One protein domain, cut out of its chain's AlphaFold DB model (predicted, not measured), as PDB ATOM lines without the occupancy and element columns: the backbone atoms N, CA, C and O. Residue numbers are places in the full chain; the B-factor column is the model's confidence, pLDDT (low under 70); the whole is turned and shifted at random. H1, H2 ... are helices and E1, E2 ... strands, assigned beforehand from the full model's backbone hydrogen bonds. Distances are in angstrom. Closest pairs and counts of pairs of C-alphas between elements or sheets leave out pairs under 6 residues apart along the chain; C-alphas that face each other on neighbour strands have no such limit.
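What this domain is: This is residues 425 to 495 and 505 to 552 of the 552 residues of a protein of Nitrospirillum iridis (UniProt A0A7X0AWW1). The chain is wound in stacked turns, a short solenoid whose main walls are two sheets face to face: E1, E3, E6 and E8 stack side by side in one wall and E4, E7 and E9 in the other, while the short pair E2 and E5 makes a small third side. At the far end of the stack the winding gives way to strands that fold back, E10 beside E9 and E11 beside E8, and the stretches on both sides of a cut, residues 489 to 495 and 505 to 509, reach away from the body as an arm. The printed part has 119 residues, with the order E1, H1, E2 to E11 along the chain; the class is mostly strand, though only 56 residues, under half, are in named elements. The two larger sheets, in the orders E1, E3, E6, E8, E11 and E4, E7, E9, E10, are mixed, and E2 with E5 is parallel. The whole is compact, with a radius of gyration of the C-alphas of 14.8 A, and only just elongated, spanning 52 by 34 by 24 A.

Where its parts are: E1, residues 427 to 430, begins at C-alpha 427 at (14.605, -9.969, -23.102). H1 is residues 431 to 434, and E2, residues 439 to 443, is 13.1 A long. E3, residues 451 to 456, measures 16.7 A from first to last C-alpha, and E4, residues 461 to 465, measures 13.8 A. E5 is residues 467 to 469. E6, residues 472 to 477, is 16.6 A long and begins with C-alpha 472 at (18.092, 0.899, -28.846); E7, residues 481 to 485, is 12.8 A long. After the cut come E8, residues 517 to 522, 16.2 A long, then E9, residues 528 to 531, E10, residues 534 to 537, and E11, residues 546 to 549, which ends at C-alpha 549 at (12.479, 8.091, -37.458).

How they stand to each other: In the strongly twisted sheet of five, E1 and E3 are parallel, with N 429 and O 454 at 2.8 A. E3 and E6 are parallel at 15 degrees, with N 475 and O 453 at 2.7 A. E6 and E8 are parallel, with N 474 and O 519 at 2.9 A. E8 and edge strand E11 are antiparallel at 151 degrees, with no N and O pair within hydrogen-bond range; C-alphas 519 and 547 face each other at 5.3 A. This sheet and that of E4, E7, E9 and E10 form a sandwich, two sheets face to face, 9.8 A centre to centre where they face, their strands at 46 degrees. In the second sheet, E4 and E7 are parallel, with N 464 and O 483 at 2.8 A, and so are E7 and E9, with N 530 and O 482 at 2.8 A. E9 and E10 form a hairpin, with N 536 and O 529 at 2.7 A. E4 runs on into E5 across one residue at 79 degrees. E2 and E5 are parallel at 14 degrees, with N 469 and O 440 at 2.8 A. H1 only grazes both larger sheets with residues 431 to 434; it is too short for an O i to N i+4 pair, and its one O i to N i+3 pair is within range.

The domain as a whole: The C-alphas of Ala 505 and Glu 541, the two farthest apart, are 52.2 A apart. Residues 496 to 504 are not printed, and C-alphas 495 and 505 are 9.2 A apart across this cut, which lies in the link from E7 to E8. Of the links that are printed whole, none is long; E2 to E3 and E10 to E11 are short and the others tight. Residues 505 to 516 hold no named element. The mean pLDDT of the printed part is 72.4; 45 residues are under 70, namely 489 to 495, 505 to 518, 525, 528 and 531 to 552.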
ATOM      1  N   ASP A 425      16.579  -5.123 -20.062       90.75
ATOM      2  CA  ASP A 425      17.342  -5.289 -21.286       90.75
ATOM      3  C   ASP A 425      17.467  -6.761 -21.717       90.75
ATOM      4  O   ASP A 425      17.444  -7.683 -20.893       90.75
ATOM      5  N   GLY A 426      17.638  -6.977 -23.019       90.25
ATOM      6  CA  GLY A 426      18.003  -8.258 -23.619       90.25
ATOM      7  C   GLY A 426      16.920  -9.335 -23.570       90.25
ATOM      8  O   GLY A 426      17.217 -10.499 -23.836       90.25
ATOM      9  N   GLN A 427      15.679  -8.985 -23.226       93.25
ATOM     10  CA  GLN A 427      14.605  -9.969 -23.102       93.25
ATOM     11  C   GLN A 427      14.155 -10.496 -24.466       93.25
ATOM     12  O   GLN A 427      14.136  -9.774 -25.466       93.25
ATOM     13  N   SER A 428      13.748 -11.766 -24.492       93.44
ATOM     14  CA  SER A 428      13.038 -12.372 -25.615       93.44
ATOM     15  C   SER A 428      11.630 -12.740 -25.169       93.44
ATOM     16  O   SER A 428      11.458 -13.482 -24.206       93.44
ATOM     17  N   VAL A 429      10.635 -12.182 -25.849       93.81
ATOM     18  CA  VAL A 429       9.231 -12.224 -25.439       93.81
ATOM     19  C   VAL A 429       8.390 -12.755 -26.585       93.81
ATOM     20  O   VAL A 429       8.515 -12.280 -27.717       93.81
ATOM     21  N   ALA A 430       7.518 -13.726 -26.315       93.38
ATOM     22  CA  ALA A 430       6.546 -14.142 -27.311       93.38
ATOM     23  C   ALA A 430       5.477 -13.058 -27.459       93.38
ATOM     24  O   ALA A 430       4.950 -12.544 -26.479       93.38
ATOM     25  N   VAL A 431       5.110 -12.732 -28.696       90.75
ATOM     26  CA  VAL A 431       4.131 -11.670 -28.979       90.75
ATOM     27  C   VAL A 431       2.779 -11.918 -28.289       90.75
ATOM     28  O   VAL A 431       2.126 -10.975 -27.848       90.75
ATOM     29  N   ALA A 432       2.382 -13.183 -28.132       89.31
ATOM     30  CA  ALA A 432       1.159 -13.560 -27.423       89.31
ATOM     31  C   ALA A 432       1.163 -13.155 -25.933       89.31
ATOM     32  O   ALA A 432       0.095 -12.897 -25.371       89.31
ATOM     33  N   ASP A 433       2.341 -13.021 -25.318       90.25
ATOM     34  CA  ASP A 433       2.499 -12.619 -23.915       90.25
ATOM     35  C   ASP A 433       2.289 -11.104 -23.709       90.25
ATOM     36  O   ASP A 433       2.389 -10.599 -22.598       90.25
ATOM     37  N   LEU A 434       1.972 -10.358 -24.772       90.62
ATOM     38  CA  LEU A 434       1.721  -8.913 -24.733       90.62
ATOM     39  C   LEU A 434       0.266  -8.550 -25.086       90.62
ATOM     40  O   LEU A 434      -0.027  -7.391 -25.360       90.62
ATOM     41  N   THR A 435      -0.662  -9.517 -25.075       84.00
ATOM     42  CA  THR A 435      -2.048  -9.359 -25.580       84.00
ATOM     43  C   THR A 435      -2.839  -8.197 -24.951       84.00
ATOM     44  O   THR A 435      -3.696  -7.622 -25.620       84.00
ATOM     45  N   TYR A 436      -2.560  -7.827 -23.698       85.94
ATOM     46  CA  TYR A 436      -3.253  -6.738 -22.988       85.94
ATOM     47  C   TYR A 436      -2.378  -5.512 -22.720       85.94
ATOM     48  O   TYR A 436      -2.878  -4.492 -22.254       85.94
ATOM     49  N   VAL A 437      -1.091  -5.600 -23.058       90.12
ATOM     50  CA  VAL A 437      -0.135  -4.511 -22.889       90.12
ATOM     51  C   VAL A 437      -0.414  -3.467 -23.961       90.12
ATOM     52  O   VAL A 437      -0.318  -3.764 -25.150       90.12
ATOM     53  N   ASN A 438      -0.736  -2.241 -23.556       88.81
ATOM     54  CA  ASN A 438      -0.945  -1.122 -24.481       88.81
ATOM     55  C   ASN A 438       0.273  -0.179 -24.542       88.81
ATOM     56  O   ASN A 438       0.389   0.633 -25.464       88.81
ATOM     57  N   ALA A 439       1.218  -0.329 -23.613       90.81
ATOM     58  CA  ALA A 439       2.502   0.350 -23.608       90.81
ATOM     59  C   ALA A 439       3.612  -0.604 -23.163       90.81
ATOM     60  O   ALA A 439       3.525  -1.230 -22.114       90.81
ATOM     61  N   LEU A 440       4.674  -0.696 -23.952       92.69
ATOM     62  CA  LEU A 440       5.849  -1.503 -23.664       92.69
ATOM     63  C   LEU A 440       7.064  -0.598 -23.550       92.69
ATOM     64  O   LEU A 440       7.396   0.114 -24.489       92.69
ATOM     65  N   GLN A 441       7.760  -0.662 -22.432       92.38
ATOM     66  CA  GLN A 441       8.997   0.052 -22.201       92.38
ATOM     67  C   GLN A 441      10.142  -0.933 -22.020       92.38
ATOM     68  O   GLN A 441       9.984  -1.951 -21.352       92.38
ATOM     69  N   VAL A 442      11.303  -0.630 -22.593       90.81
ATOM     70  CA  VAL A 442      12.517  -1.434 -22.408       90.81
ATOM     71  C   VAL A 442      13.575  -0.551 -21.768       90.81
ATOM     72  O   VAL A 442      13.935   0.491 -22.315       90.81
ATOM     73  N   GLN A 443      14.054  -0.962 -20.599       87.75
ATOM     74  CA  GLN A 443      15.077  -0.246 -19.848       87.75
ATOM     75  C   GLN A 443      16.390  -1.019 -19.878       87.75
ATOM     76  O   GLN A 443      16.435  -2.207 -19.550       87.75
ATOM     77  N   SER A 444      17.474  -0.332 -20.245       84.12
ATOM     78  CA  SER A 444      18.812  -0.902 -20.104       84.12
ATOM     79  C   SER A 444      19.124  -1.128 -18.626       84.12
ATOM     80  O   SER A 444      18.772  -0.304 -17.787       84.12
ATOM     81  N   ALA A 445      19.829  -2.211 -18.292       74.38
ATOM     82  CA  ALA A 445      20.336  -2.419 -16.934       74.38
ATOM     83  C   ALA A 445      21.384  -1.362 -16.529       74.38
ATOM     84  O   ALA A 445      21.672  -1.198 -15.346       74.38
ATOM     85  N   VAL A 446      21.960  -0.651 -17.505       76.38
ATOM     86  CA  VAL A 446      22.950   0.402 -17.290       76.38
ATOM     87  C   VAL A 446      22.385   1.724 -17.798       76.38
ATOM     88  O   VAL A 446      22.082   1.859 -18.984       76.38
ATOM     89  N   ALA A 447      22.289   2.713 -16.908       73.75
ATOM     90  CA  ALA A 447      21.804   4.047 -17.246       73.75
ATOM     91  C   ALA A 447      22.527   4.617 -18.485       73.75
ATOM     92  O   ALA A 447      23.760   4.610 -18.570       73.75
ATOM     93  N   GLY A 448      21.748   5.093 -19.460       72.88
ATOM     94  CA  GLY A 448      22.246   5.707 -20.695       72.88
ATOM     95  C   GLY A 448      22.785   4.745 -21.761       72.88
ATOM     96  O   GLY A 448      23.214   5.214 -22.816       72.88
ATOM     97  N   GLN A 449      22.780   3.427 -21.536       81.50
ATOM     98  CA  GLN A 449      23.144   2.456 -22.574       81.50
ATOM     99  C   GLN A 449      21.939   2.089 -23.452       81.50
ATOM    100  O   GLN A 449      20.806   2.078 -22.961       81.50
ATOM    101  N   PRO A 450      22.158   1.762 -24.741       83.06
ATOM    102  CA  PRO A 450      21.099   1.230 -25.583       83.06
ATOM    103  C   PRO A 450      20.544  -0.085 -25.024       83.06
ATOM    104  O   PRO A 450      21.306  -0.923 -24.549       83.06
ATOM    105  N   SER A 451      19.235  -0.284 -25.134       85.12
ATOM    106  CA  SER A 451      18.537  -1.516 -24.774       85.12
ATOM    107  C   SER A 451      18.176  -2.355 -26.004       85.12
ATOM    108  O   SER A 451      17.929  -1.832 -27.092       85.12
ATOM    109  N   GLY A 452      18.080  -3.664 -25.838       88.75
ATOM    110  CA  GLY A 452      17.631  -4.644 -26.812       88.75
ATOM    111  C   GLY A 452      16.371  -5.373 -26.349       88.75
ATOM    112  O   GLY A 452      16.239  -5.743 -25.186       88.75
ATOM    113  N   LEU A 453      15.454  -5.630 -27.277       92.50
ATOM    114  CA  LEU A 453      14.283  -6.485 -27.069       92.50
ATOM    115  C   LEU A 453      14.126  -7.405 -28.273       92.50
ATOM    116  O   LEU A 453      14.250  -6.942 -29.399       92.50
ATOM    117  N   THR A 454      13.822  -8.684 -28.062       93.25
ATOM    118  CA  THR A 454      13.453  -9.611 -29.141       93.25
ATOM    119  C   THR A 454      11.988 -10.016 -29.026       93.25
ATOM    120  O   THR A 454      11.606 -10.661 -28.054       93.25
ATOM    121  N   LEU A 455      11.178  -9.711 -30.038       92.75
ATOM    122  CA  LEU A 455       9.800 -10.187 -30.152       92.75
ATOM    123  C   LEU A 455       9.739 -11.452 -31.015       92.75
ATOM    124  O   LEU A 455      10.094 -11.438 -32.196       92.75
ATOM    125  N   ALA A 456       9.279 -12.553 -30.423       93.12
ATOM    126  CA  ALA A 456       9.140 -13.844 -31.083       93.12
ATOM    127  C   ALA A 456       7.709 -14.055 -31.603       93.12
ATOM    128  O   ALA A 456       6.734 -14.056 -30.845       93.12
ATOM    129  N   THR A 457       7.587 -14.272 -32.911       91.38
ATOM    130  CA  THR A 457       6.313 -14.534 -33.609       91.38
ATOM    131  C   THR A 457       5.875 -16.001 -33.552       91.38
ATOM    132  O   THR A 457       4.709 -16.306 -33.814       91.38
ATOM    133  N   ASN A 458       6.795 -16.909 -33.198       91.81
ATOM    134  CA  ASN A 458       6.586 -18.361 -33.120       91.81
ATOM    135  C   ASN A 458       5.988 -18.975 -34.404       91.81
ATOM    136  O   ASN A 458       5.139 -19.865 -34.344       91.81
ATOM    137  N   GLY A 459       6.408 -18.482 -35.568       88.81
ATOM    138  CA  GLY A 459       6.045 -18.999 -36.889       88.81
ATOM    139  C   GLY A 459       4.683 -18.534 -37.401       88.81
ATOM    140  O   GLY A 459       4.241 -18.966 -38.465       88.81
ATOM    141  N   GLY A 460       3.978 -17.691 -36.640       89.62
ATOM    142  CA  GLY A 460       2.636 -17.213 -36.965       89.62
ATOM    143  C   GLY A 460       2.597 -15.752 -37.407       89.62
ATOM    144  O   GLY A 460       3.503 -14.967 -37.133       89.62
ATOM    145  N   ALA A 461       1.498 -15.365 -38.055       89.75
ATOM    146  CA  ALA A 461       1.144 -13.958 -38.191       89.75
ATOM    147  C   ALA A 461       0.590 -13.453 -36.851       89.75
ATOM    148  O   ALA A 461      -0.388 -13.996 -36.339       89.75
ATOM    149  N   GLN A 462       1.219 -12.424 -36.298       91.69
ATOM    150  CA  GLN A 462       0.876 -11.804 -35.026       91.69
ATOM    151  C   GLN A 462       0.637 -10.307 -35.223       91.69
ATOM    152  O   GLN A 462       1.248  -9.672 -36.088       91.69
ATOM    153  N   SER A 463      -0.244  -9.735 -34.408       87.50
ATOM    154  CA  SER A 463      -0.502  -8.296 -34.389       87.50
ATOM    155  C   SER A 463      -0.424  -7.783 -32.961       87.50
ATOM    156  O   SER A 463      -1.052  -8.353 -32.074       87.50
ATOM    157  N   LEU A 464       0.309  -6.693 -32.764       86.56
ATOM    158  CA  LEU A 464       0.360  -5.931 -31.524       86.56
ATOM    159  C   LEU A 464      -0.221  -4.543 -31.756       86.56
ATOM    160  O   LEU A 464       0.033  -3.924 -32.785       86.56
ATOM    161  N   SER A 465      -0.978  -4.061 -30.781       85.31
ATOM    162  CA  SER A 465      -1.513  -2.703 -30.746       85.31
ATOM    163  C   SER A 465      -1.035  -2.054 -29.460       85.31
ATOM    164  O   SER A 465      -1.770  -2.030 -28.473       85.31
ATOM    165  N   LEU A 466       0.211  -1.573 -29.463       87.25
ATOM    166  CA  LEU A 466       0.855  -0.964 -28.298       87.25
ATOM    167  C   LEU A 466       1.877   0.101 -28.703       87.25
ATOM    168  O   LEU A 466       2.395   0.086 -29.820       87.25
ATOM    169  N   ASN A 467       2.194   0.994 -27.770       85.38
ATOM    170  CA  ASN A 467       3.284   1.962 -27.907       85.38
ATOM    171  C   ASN A 467       4.588   1.359 -27.363       85.38
ATOM    172  O   ASN A 467       4.577   0.837 -26.252       85.38
ATOM    173  N   ILE A 468       5.703   1.443 -28.099       87.00
ATOM    174  CA  ILE A 468       7.021   0.963 -27.632       87.00
ATOM    175  C   ILE A 468       7.919   2.151 -27.263       87.00
ATOM    176  O   ILE A 468       8.224   2.988 -28.110       87.00
ATOM    177  N   TYR A 469       8.391   2.181 -26.018       86.62
ATOM    178  CA  TYR A 469       9.299   3.177 -25.457       86.62
ATOM    179  C   TYR A 469      10.660   2.532 -25.186       86.62
ATOM    180  O   TYR A 469      10.827   1.770 -24.235       86.62
ATOM    181  N   MET A 470      11.651   2.794 -26.033       85.75
ATOM    182  CA  MET A 470      13.005   2.281 -25.820       85.75
ATOM    183  C   MET A 470      14.049   3.141 -26.524       85.75
ATOM    184  O   MET A 470      13.768   3.767 -27.546       85.75
ATOM    185  N   ASN A 471      15.275   3.096 -26.014       82.00
ATOM    186  CA  ASN A 471      16.452   3.632 -26.683       82.00
ATOM    187  C   ASN A 471      17.338   2.456 -27.103       82.00
ATOM    188  O   ASN A 471      18.081   1.944 -26.277       82.00
ATOM    189  N   GLY A 472      17.230   1.975 -28.346       84.56
ATOM    190  CA  GLY A 472      18.092   0.899 -28.846       84.56
ATOM    191  C   GLY A 472      17.478   0.038 -29.951       84.56
ATOM    192  O   GLY A 472      16.938   0.566 -30.926       84.56
ATOM    193  N   THR A 473      17.629  -1.286 -29.840       85.75
ATOM    194  CA  THR A 473      17.323  -2.241 -30.918       85.75
ATOM    195  C   THR A 473      16.116  -3.116 -30.603       85.75
ATOM    196  O   THR A 473      16.150  -3.934 -29.685       85.75
ATOM    197  N   LEU A 474      15.081  -3.021 -31.431       87.31
ATOM    198  CA  LEU A 474      13.988  -3.983 -31.465       87.31
ATOM    199  C   LEU A 474      14.313  -5.068 -32.492       87.31
ATOM    200  O   LEU A 474      14.377  -4.814 -33.692       87.31
ATOM    201  N   SER A 475      14.508  -6.288 -32.020       90.06
ATOM    202  CA  SER A 475      14.677  -7.471 -32.848       90.06
ATOM    203  C   SER A 475      13.354  -8.218 -32.997       90.06
ATOM    204  O   SER A 475      12.596  -8.346 -32.037       90.06
ATOM    205  N   VAL A 476      13.067  -8.747 -34.184       88.38
ATOM    206  CA  VAL A 476      11.894  -9.598 -34.431       88.38
ATOM    207  C   VAL A 476      12.355 -10.905 -35.056       88.38
ATOM    208  O   VAL A 476      13.158 -10.894 -35.990       88.38
ATOM    209  N   GLY A 477      11.860 -12.033 -34.548       89.75
ATOM    210  CA  GLY A 477      12.215 -13.354 -35.066       89.75
ATOM    211  C   GLY A 477      11.129 -14.406 -34.868       89.75
ATOM    212  O   GLY A 477      10.010 -14.122 -34.424       89.75
ATOM    213  N   GLY A 478      11.474 -15.647 -35.190       87.94
ATOM    214  CA  GLY A 478      10.613 -16.815 -35.042       87.94
ATOM    215  C   GLY A 478       9.883 -17.231 -36.318       87.94
ATOM    216  O   GLY A 478       9.001 -18.071 -36.207       87.94
ATOM    217  N   GLY A 479      10.226 -16.694 -37.495       83.69
ATOM    218  CA  GLY A 479       9.722 -17.164 -38.797       83.69
ATOM    219  C   GLY A 479       8.269 -16.803 -39.132       83.69
ATOM    220  O   GLY A 479       7.552 -17.612 -39.720       83.69
ATOM    221  N   GLY A 480       7.801 -15.619 -38.726       88.12
ATOM    222  CA  GLY A 480       6.414 -15.169 -38.909       88.12
ATOM    223  C   GLY A 480       6.279 -13.685 -39.266       88.12
ATOM    224  O   GLY A 480       7.255 -12.970 -39.463       88.12
ATOM    225  N   THR A 481       5.049 -13.182 -39.362       85.12
ATOM    226  CA  THR A 481       4.802 -11.750 -39.621       85.12
ATOM    227  C   THR A 481       4.387 -11.058 -38.332       85.12
ATOM    228  O   THR A 481       3.385 -11.451 -37.742       85.12
ATOM    229  N   LEU A 482       5.093 -10.005 -37.922       88.75
ATOM    230  CA  LEU A 482       4.661  -9.121 -36.842       88.75
ATOM    231  C   LEU A 482       4.094  -7.825 -37.421       88.75
ATOM    232  O   LEU A 482       4.801  -7.085 -38.098       88.75
ATOM    233  N   THR A 483       2.836  -7.520 -37.120       86.25
ATOM    234  CA  THR A 483       2.236  -6.207 -37.387       86.25
ATOM    235  C   THR A 483       2.185  -5.409 -36.091       86.25
ATOM    236  O   THR A 483       1.606  -5.885 -35.121       86.25
ATOM    237  N   ILE A 484       2.762  -4.209 -36.061       83.62
ATOM    238  CA  ILE A 484       2.633  -3.287 -34.925       83.62
ATOM    239  C   ILE A 484       1.750  -2.125 -35.380       83.62
ATOM    240  O   ILE A 484       2.110  -1.355 -36.275       83.62
ATOM    241  N   GLY A 485       0.556  -2.057 -34.805       80.75
ATOM    242  CA  GLY A 485      -0.396  -0.969 -34.970       80.75
ATOM    243  C   GLY A 485      -0.385  -0.021 -33.769       80.75
ATOM    244  O   GLY A 485       0.246  -0.320 -32.754       80.75
ATOM    245  N   PRO A 486      -1.115   1.104 -33.859       75.56
ATOM    246  CA  PRO A 486      -1.273   2.014 -32.732       75.56
ATOM    247  C   PRO A 486      -1.894   1.290 -31.534       75.56
ATOM    248  O   PRO A 486      -2.661   0.333 -31.711       75.56
ATOM    249  N   ALA A 487      -1.576   1.768 -30.328       75.56
ATOM    250  CA  ALA A 487      -2.183   1.278 -29.099       75.56
ATOM    251  C   ALA A 487      -3.713   1.264 -29.209       75.56
ATOM    252  O   ALA A 487      -4.331   2.236 -29.661       75.56
ATOM    253  N   ALA A 488      -4.325   0.140 -28.826       70.12
ATOM    254  CA  ALA A 488      -5.774   0.056 -28.784       70.12
ATOM    255  C   ALA A 488      -6.299   1.095 -27.786       70.12
ATOM    256  O   ALA A 488      -5.807   1.201 -26.664       70.12
ATOM    257  N   GLN A 489      -7.299   1.865 -28.208       64.06
ATOM    258  CA  GLN A 489      -8.003   2.768 -27.305       64.06
ATOM    259  C   GLN A 489      -8.706   1.922 -26.228       64.06
ATOM    260  O   GLN A 489      -9.301   0.897 -26.586       64.06
ATOM    261  N   PRO A 490      -8.658   2.310 -24.942       57.06
ATOM    262  CA  PRO A 490      -9.289   1.541 -23.876       57.06
ATOM    263  C   PRO A 490     -10.771   1.278 -24.162       57.06
ATOM    264  O   PRO A 490     -11.524   2.164 -24.578       57.06
ATOM    265  N   VAL A 491     -11.208   0.037 -23.940       49.56
ATOM    266  CA  VAL A 491     -12.600  -0.379 -24.144       49.56
ATOM    267  C   VAL A 491     -13.428   0.108 -22.955       49.56
ATOM    268  O   VAL A 491     -13.486  -0.542 -21.919       49.56
ATOM    269  N   GLY A 492     -14.060   1.272 -23.096       48.94
ATOM    270  CA  GLY A 492     -14.865   1.887 -22.031       48.94
ATOM    271  C   GLY A 492     -15.114   3.377 -22.248       48.94
ATOM    272  O   GLY A 492     -16.161   3.883 -21.846       48.94
ATOM    273  N   GLY A 493     -14.218   4.027 -22.992       45.16
ATOM    274  CA  GLY A 493     -14.329   5.428 -23.359       45.16
ATOM    275  C   GLY A 493     -15.324   5.690 -24.459       45.16
ATOM    276  O   GLY A 493     -15.083   5.398 -25.633       45.16
ATOM    277  N   GLY A 494     -16.447   6.306 -24.106       44.03
ATOM    278  CA  GLY A 494     -17.224   7.042 -25.091       44.03
ATOM    279  C   GLY A 494     -16.314   8.096 -25.714       44.03
ATOM    280  O   GLY A 494     -15.840   8.985 -25.019       44.03
ATOM    281  N   ASN A 495     -16.051   7.990 -27.015       37.91
ATOM    282  CA  ASN A 495     -15.243   8.946 -27.762       37.91
ATOM    283  C   ASN A 495     -15.986  10.298 -27.817       37.91
ATOM    284  O   ASN A 495     -16.728  10.571 -28.763       37.91
ATOM    285  N   ALA A 505     -13.655  13.677 -18.575       48.66
ATOM    286  CA  ALA A 505     -13.323  13.517 -19.981       48.66
ATOM    287  C   ALA A 505     -12.203  12.476 -20.136       48.66
ATOM    288  O   ALA A 505     -11.163  12.559 -19.481       48.66
ATOM    289  N   GLU A 506     -12.408  11.503 -21.020       52.72
ATOM    290  CA  GLU A 506     -11.345  10.601 -21.454       52.72
ATOM    291  C   GLU A 506     -10.541  11.260 -22.570       52.72
ATOM    292  O   GLU A 506     -11.109  11.823 -23.511       52.72
ATOM    293  N   TYR A 507      -9.215  11.214 -22.462       55.78
ATOM    294  CA  TYR A 507      -8.338  11.946 -23.363       55.78
ATOM    295  C   TYR A 507      -7.182  11.058 -23.821       55.78
ATOM    296  O   TYR A 507      -6.474  10.452 -23.023       55.78
ATOM    297  N   ASN A 508      -6.995  10.994 -25.140       52.91
ATOM    298  CA  ASN A 508      -5.955  10.197 -25.777       52.91
ATOM    299  C   ASN A 508      -5.059  11.118 -26.611       52.91
ATOM    300  O   ASN A 508      -5.437  11.498 -27.720       52.91
ATOM    301  N   PRO A 509      -3.899  11.531 -26.090       49.25
ATOM    302  CA  PRO A 509      -2.977  12.384 -26.830       49.25
ATOM    303  C   PRO A 509      -2.394  11.663 -28.050       49.25
ATOM    304  O   PRO A 509      -2.012  10.496 -27.991       49.25
ATOM    305  N   THR A 510      -2.238  12.400 -29.147       44.38
ATOM    306  CA  THR A 510      -1.222  12.100 -30.162       44.38
ATOM    307  C   THR A 510       0.156  12.379 -29.570       44.38
ATOM    308  O   THR A 510       0.419  13.510 -29.159       44.38
ATOM    309  N   LEU A 511       1.023  11.363 -29.530       48.44
ATOM    310  CA  LEU A 511       2.408  11.517 -29.086       48.44
ATOM    311  C   LEU A 511       3.119  12.552 -29.982       48.44
ATOM    312  O   LEU A 511       2.988  12.484 -31.209       48.44
ATOM    313  N   PRO A 512       3.879  13.511 -29.419       42.97
ATOM    314  CA  PRO A 512       4.794  14.301 -30.229       42.97
ATOM    315  C   PRO A 512       5.838  13.365 -30.867       42.97
ATOM    316  O   PRO A 512       6.219  12.365 -30.252       42.97
ATOM    317  N   PRO A 513       6.315  13.651 -32.093       42.44
ATOM    318  CA  PRO A 513       7.362  12.853 -32.721       42.44
ATOM    319  C   PRO A 513       8.613  12.873 -31.836       42.44
ATOM    320  O   PRO A 513       9.275  13.903 -31.707       42.44
ATOM    321  N   SER A 514       8.938  11.744 -31.206       47.91
ATOM    322  CA  SER A 514      10.170  11.625 -30.431       47.91
ATOM    323  C   SER A 514      11.364  11.634 -31.386       47.91
ATOM    324  O   SER A 514      11.363  10.907 -32.379       47.91
ATOM    325  N   ALA A 515      12.417  12.383 -31.060       49.12
ATOM    326  CA  ALA A 515      13.683  12.355 -31.802       49.12
ATOM    327  C   ALA A 515      14.462  11.031 -31.640       49.12
ATOM    328  O   ALA A 515      15.537  10.871 -32.221       49.12
ATOM    329  N   ASN A 516      13.935  10.086 -30.856       56.09
ATOM    330  CA  ASN A 516      14.561   8.800 -30.605       56.09
ATOM    331  C   ASN A 516      14.545   7.947 -31.876       56.09
ATOM    332  O   ASN A 516      13.520   7.773 -32.535       56.09
ATOM    333  N   THR A 517      15.704   7.397 -32.216       57.03
ATOM    334  CA  THR A 517      15.856   6.443 -33.310       57.03
ATOM    335  C   THR A 517      15.774   5.033 -32.751       57.03
ATOM    336  O   THR A 517      16.672   4.600 -32.030       57.03
ATOM    337  N   MET A 518      14.721   4.302 -33.103       65.19
ATOM    338  CA  MET A 518      14.656   2.863 -32.878       65.19
ATOM    339  C   MET A 518      15.287   2.147 -34.070       65.19
ATOM    340  O   MET A 518      14.938   2.406 -35.225       65.19
ATOM    341  N   THR A 519      16.217   1.237 -33.798       71.94
ATOM    342  CA  THR A 519      16.751   0.341 -34.830       71.94
ATOM    343  C   THR A 519      15.938  -0.942 -34.832       71.94
ATOM    344  O   THR A 519      15.755  -1.550 -33.780       71.94
ATOM    345  N   ILE A 520      15.452  -1.362 -36.000       74.50
ATOM    346  CA  ILE A 520      14.647  -2.580 -36.120       74.50
ATOM    347  C   ILE A 520      15.440  -3.630 -36.879       74.50
ATOM    348  O   ILE A 520      15.754  -3.461 -38.058       74.50
ATOM    349  N   SER A 521      15.764  -4.714 -36.183       76.88
ATOM    350  CA  SER A 521      16.504  -5.852 -36.711       76.88
ATOM    351  C   SER A 521      15.557  -7.028 -36.923       76.88
ATOM    352  O   SER A 521      14.821  -7.431 -36.031       76.88
ATOM    353  N   ILE A 522      15.574  -7.610 -38.113       77.56
ATOM    354  CA  ILE A 522      14.867  -8.862 -38.387       77.56
ATOM    355  C   ILE A 522      15.913  -9.970 -38.239       77.56
ATOM    356  O   ILE A 522      17.018  -9.824 -38.755       77.56
ATOM    357  N   LEU A 523      15.622 -11.015 -37.464       77.69
ATOM    358  CA  LEU A 523      16.619 -12.027 -37.080       77.69
ATOM    359  C   LEU A 523      16.672 -13.232 -38.023       77.69
ATOM    360  O   LEU A 523      17.672 -13.948 -38.046       77.69
ATOM    361  N   ASP A 524      15.611 -13.466 -38.792       78.88
ATOM    362  CA  ASP A 524      15.529 -14.568 -39.744       78.88
ATOM    363  C   ASP A 524      14.857 -14.123 -41.052       78.88
ATOM    364  O   ASP A 524      14.050 -13.196 -41.080       78.88
ATOM    365  N   ALA A 525      15.226 -14.773 -42.158       69.38
ATOM    366  CA  ALA A 525      14.749 -14.414 -43.498       69.38
ATOM    367  C   ALA A 525      13.251 -14.704 -43.714       69.38
ATOM    368  O   ALA A 525      12.670 -14.257 -44.700       69.38
ATOM    369  N   GLU A 526      12.638 -15.467 -42.811       70.75
ATOM    370  CA  GLU A 526      11.222 -15.830 -42.851       70.75
ATOM    371  C   GLU A 526      10.350 -14.814 -42.094       70.75
ATOM    372  O   GLU A 526       9.123 -14.845 -42.212       70.75
ATOM    373  N   THR A 527      10.966 -13.881 -41.359       75.88
ATOM    374  CA  THR A 527      10.266 -12.861 -40.586       75.88
ATOM    375  C   THR A 527      10.023 -11.591 -41.397       75.88
ATOM    376  O   THR A 527      10.902 -11.065 -42.083       75.88
ATOM    377  N   ALA A 528       8.812 -11.052 -41.266       67.25
ATOM    378  CA  ALA A 528       8.439  -9.746 -41.795       67.25
ATOM    379  C   ALA A 528       7.882  -8.861 -40.676       67.25
ATOM    380  O   ALA A 528       7.120  -9.329 -39.828       67.25
ATOM    381  N   VAL A 529       8.223  -7.574 -40.692       73.56
ATOM    382  CA  VAL A 529       7.674  -6.567 -39.772       73.56
ATOM    383  C   VAL A 529       6.804  -5.605 -40.564       73.56
ATOM    384  O   VAL A 529       7.196  -5.168 -41.642       73.56
ATOM    385  N   VAL A 530       5.624  -5.263 -40.056       73.38
ATOM    386  CA  VAL A 530       4.719  -4.290 -40.674       73.38
ATOM    387  C   VAL A 530       4.428  -3.170 -39.682       73.38
ATOM    388  O   VAL A 530       3.893  -3.434 -38.607       73.38
ATOM    389  N   MET A 531       4.759  -1.925 -40.033       69.81
ATOM    390  CA  MET A 531       4.504  -0.736 -39.199       69.81
ATOM    391  C   MET A 531       4.025   0.430 -40.050       69.81
ATOM    392  O   MET A 531       4.568   0.678 -41.126       69.81
ATOM    393  N   GLY A 532       2.992   1.139 -39.589       62.31
ATOM    394  CA  GLY A 532       2.465   2.316 -40.294       62.31
ATOM    395  C   GLY A 532       2.002   2.037 -41.733       62.31
ATOM    396  O   GLY A 532       2.004   2.937 -42.565       62.31
ATOM    397  N   GLY A 533       1.650   0.785 -42.055       45.41
ATOM    398  CA  GLY A 533       1.279   0.361 -43.411       45.41
ATOM    399  C   GLY A 533       2.452   0.011 -44.340       45.41
ATOM    400  O   GLY A 533       2.214  -0.318 -45.502       45.41
ATOM    401  N   PHE A 534       3.695   0.033 -43.854       43.72
ATOM    402  CA  PHE A 534       4.889  -0.383 -44.595       43.72
ATOM    403  C   PHE A 534       5.343  -1.781 -44.166       43.72
ATOM    404  O   PHE A 534       5.281  -2.108 -42.984       43.72
ATOM    405  N   ILE A 535       5.798  -2.597 -45.124       60.28
ATOM    406  CA  ILE A 535       6.325  -3.951 -44.894       60.28
ATOM    407  C   ILE A 535       7.854  -3.907 -44.965       60.28
ATOM    408  O   ILE A 535       8.418  -3.407 -45.938       60.28
ATOM    409  N   TYR A 536       8.503  -4.483 -43.962       66.56
ATOM    410  CA  TYR A 536       9.947  -4.598 -43.819       66.56
ATOM    411  C   TYR A 536      10.322  -6.081 -43.797       66.56
ATOM    412  O   TYR A 536       9.776  -6.858 -43.012       66.56
ATOM    413  N   THR A 537      11.257  -6.473 -44.656       58.34
ATOM    414  CA  THR A 537      11.794  -7.837 -44.740       58.34
ATOM    415  C   THR A 537      13.311  -7.783 -44.749       58.34
ATOM    416  O   THR A 537      13.894  -6.826 -45.261       58.34
ATOM    417  N   LEU A 538      13.947  -8.823 -44.217       57.59
ATOM    418  CA  LEU A 538      15.385  -9.012 -44.355       57.59
ATOM    419  C   LEU A 538      15.725  -9.207 -45.838       57.59
ATOM    420  O   LEU A 538      15.146 -10.071 -46.494       57.59
ATOM    421  N   ASP A 539      16.657  -8.414 -46.363       51.31
ATOM    422  CA  ASP A 539      17.304  -8.742 -47.630       51.31
ATOM    423  C   ASP A 539      18.327  -9.861 -47.358       51.31
ATOM    424  O   ASP A 539      19.319  -9.619 -46.654       51.31
ATOM    425  N   PRO A 540      18.099 -11.082 -47.877       52.97
ATOM    426  CA  PRO A 540      18.934 -12.240 -47.581       52.97
ATOM    427  C   PRO A 540      20.375 -12.099 -48.089       52.97
ATOM    428  O   PRO A 540      21.235 -12.865 -47.655       52.97
ATOM    429  N   GLU A 541      20.665 -11.151 -48.987       46.75
ATOM    430  CA  GLU A 541      22.015 -10.947 -49.522       46.75
ATOM    431  C   GLU A 541      22.841  -9.934 -48.720       46.75
ATOM    432  O   GLU A 541      24.068 -10.044 -48.668       46.75
ATOM    433  N   THR A 542      22.195  -8.950 -48.090       54.00
ATOM    434  CA  THR A 542      22.891  -7.789 -47.505       54.00
ATOM    435  C   THR A 542      22.805  -7.713 -45.984       54.00
ATOM    436  O   THR A 542      23.629  -7.038 -45.367       54.00
ATOM    437  N   ASN A 543      21.854  -8.422 -45.361       55.31
ATOM    438  CA  ASN A 543      21.625  -8.411 -43.912       55.31
ATOM    439  C   ASN A 543      21.452  -6.984 -43.336       55.31
ATOM    440  O   ASN A 543      21.777  -6.721 -42.176       55.31
ATOM    441  N   THR A 544      21.007  -6.031 -44.166       49.91
ATOM    442  CA  THR A 544      21.041  -4.605 -43.818       49.91
ATOM    443  C   THR A 544      19.844  -4.199 -42.964       49.91
ATOM    444  O   THR A 544      18.695  -4.499 -43.283       49.91
ATOM    445  N   THR A 545      20.119  -3.466 -41.889       51.78
ATOM    446  CA  THR A 545      19.130  -2.901 -40.966       51.78
ATOM    447  C   THR A 545      18.578  -1.580 -41.510       51.78
ATOM    448  O   THR A 545      19.346  -0.729 -41.961       51.78
ATOM    449  N   VAL A 546      17.260  -1.376 -41.460       50.62
ATOM    450  CA  VAL A 546      16.631  -0.099 -41.842       50.62
ATOM    451  C   VAL A 546      16.488   0.765 -40.585       50.62
ATOM    452  O   VAL A 546      15.765   0.394 -39.665       50.62
ATOM    453  N   MET A 547      17.174   1.912 -40.533       41.16
ATOM    454  CA  MET A 547      16.924   2.932 -39.505       41.16
ATOM    455  C   MET A 547      15.710   3.773 -39.895       41.16
ATOM    456  O   MET A 547      15.622   4.220 -41.042       41.16
ATOM    457  N   MET A 548      14.805   4.030 -38.950       43.91
ATOM    458  CA  MET A 548      13.668   4.921 -39.175       43.91
ATOM    459  C   MET A 548      13.521   5.969 -38.071       43.91
ATOM    460  O   MET A 548      13.759   5.666 -36.901       43.91
ATOM    461  N   PRO A 549      13.086   7.192 -38.424       37.31
ATOM    462  CA  PRO A 549      12.479   8.091 -37.458       37.31
ATOM    463  C   PRO A 549      11.130   7.508 -37.013       37.31
ATOM    464  O   PRO A 549      10.352   7.039 -37.846       37.31
ATOM    465  N   ILE A 550      10.859   7.530 -35.708       41.28
ATOM    466  CA  ILE A 550       9.560   7.147 -35.147       41.28
ATOM    467  C   ILE A 550       8.534   8.172 -35.655       41.28
ATOM    468  O   ILE A 550       8.580   9.343 -35.282       41.28
ATOM    469  N   LEU A 551       7.664   7.757 -36.579       33.62
ATOM    470  CA  LEU A 551       6.523   8.563 -37.017       33.62
ATOM    471  C   LEU A 551       5.347   8.339 -36.045       33.62
ATOM    472  O   LEU A 551       5.201   7.213 -35.568       33.62
ATOM    473  N   PRO A 552       4.567   9.393 -35.738       37.84
ATOM    474  CA  PRO A 552       3.509   9.379 -34.725       37.84
ATOM    475  C   PRO A 552       2.353   8.419 -35.024       37.84
ATOM    476  O   PRO A 552       2.086   8.149 -36.221       37.84
TER     477      PRO A 552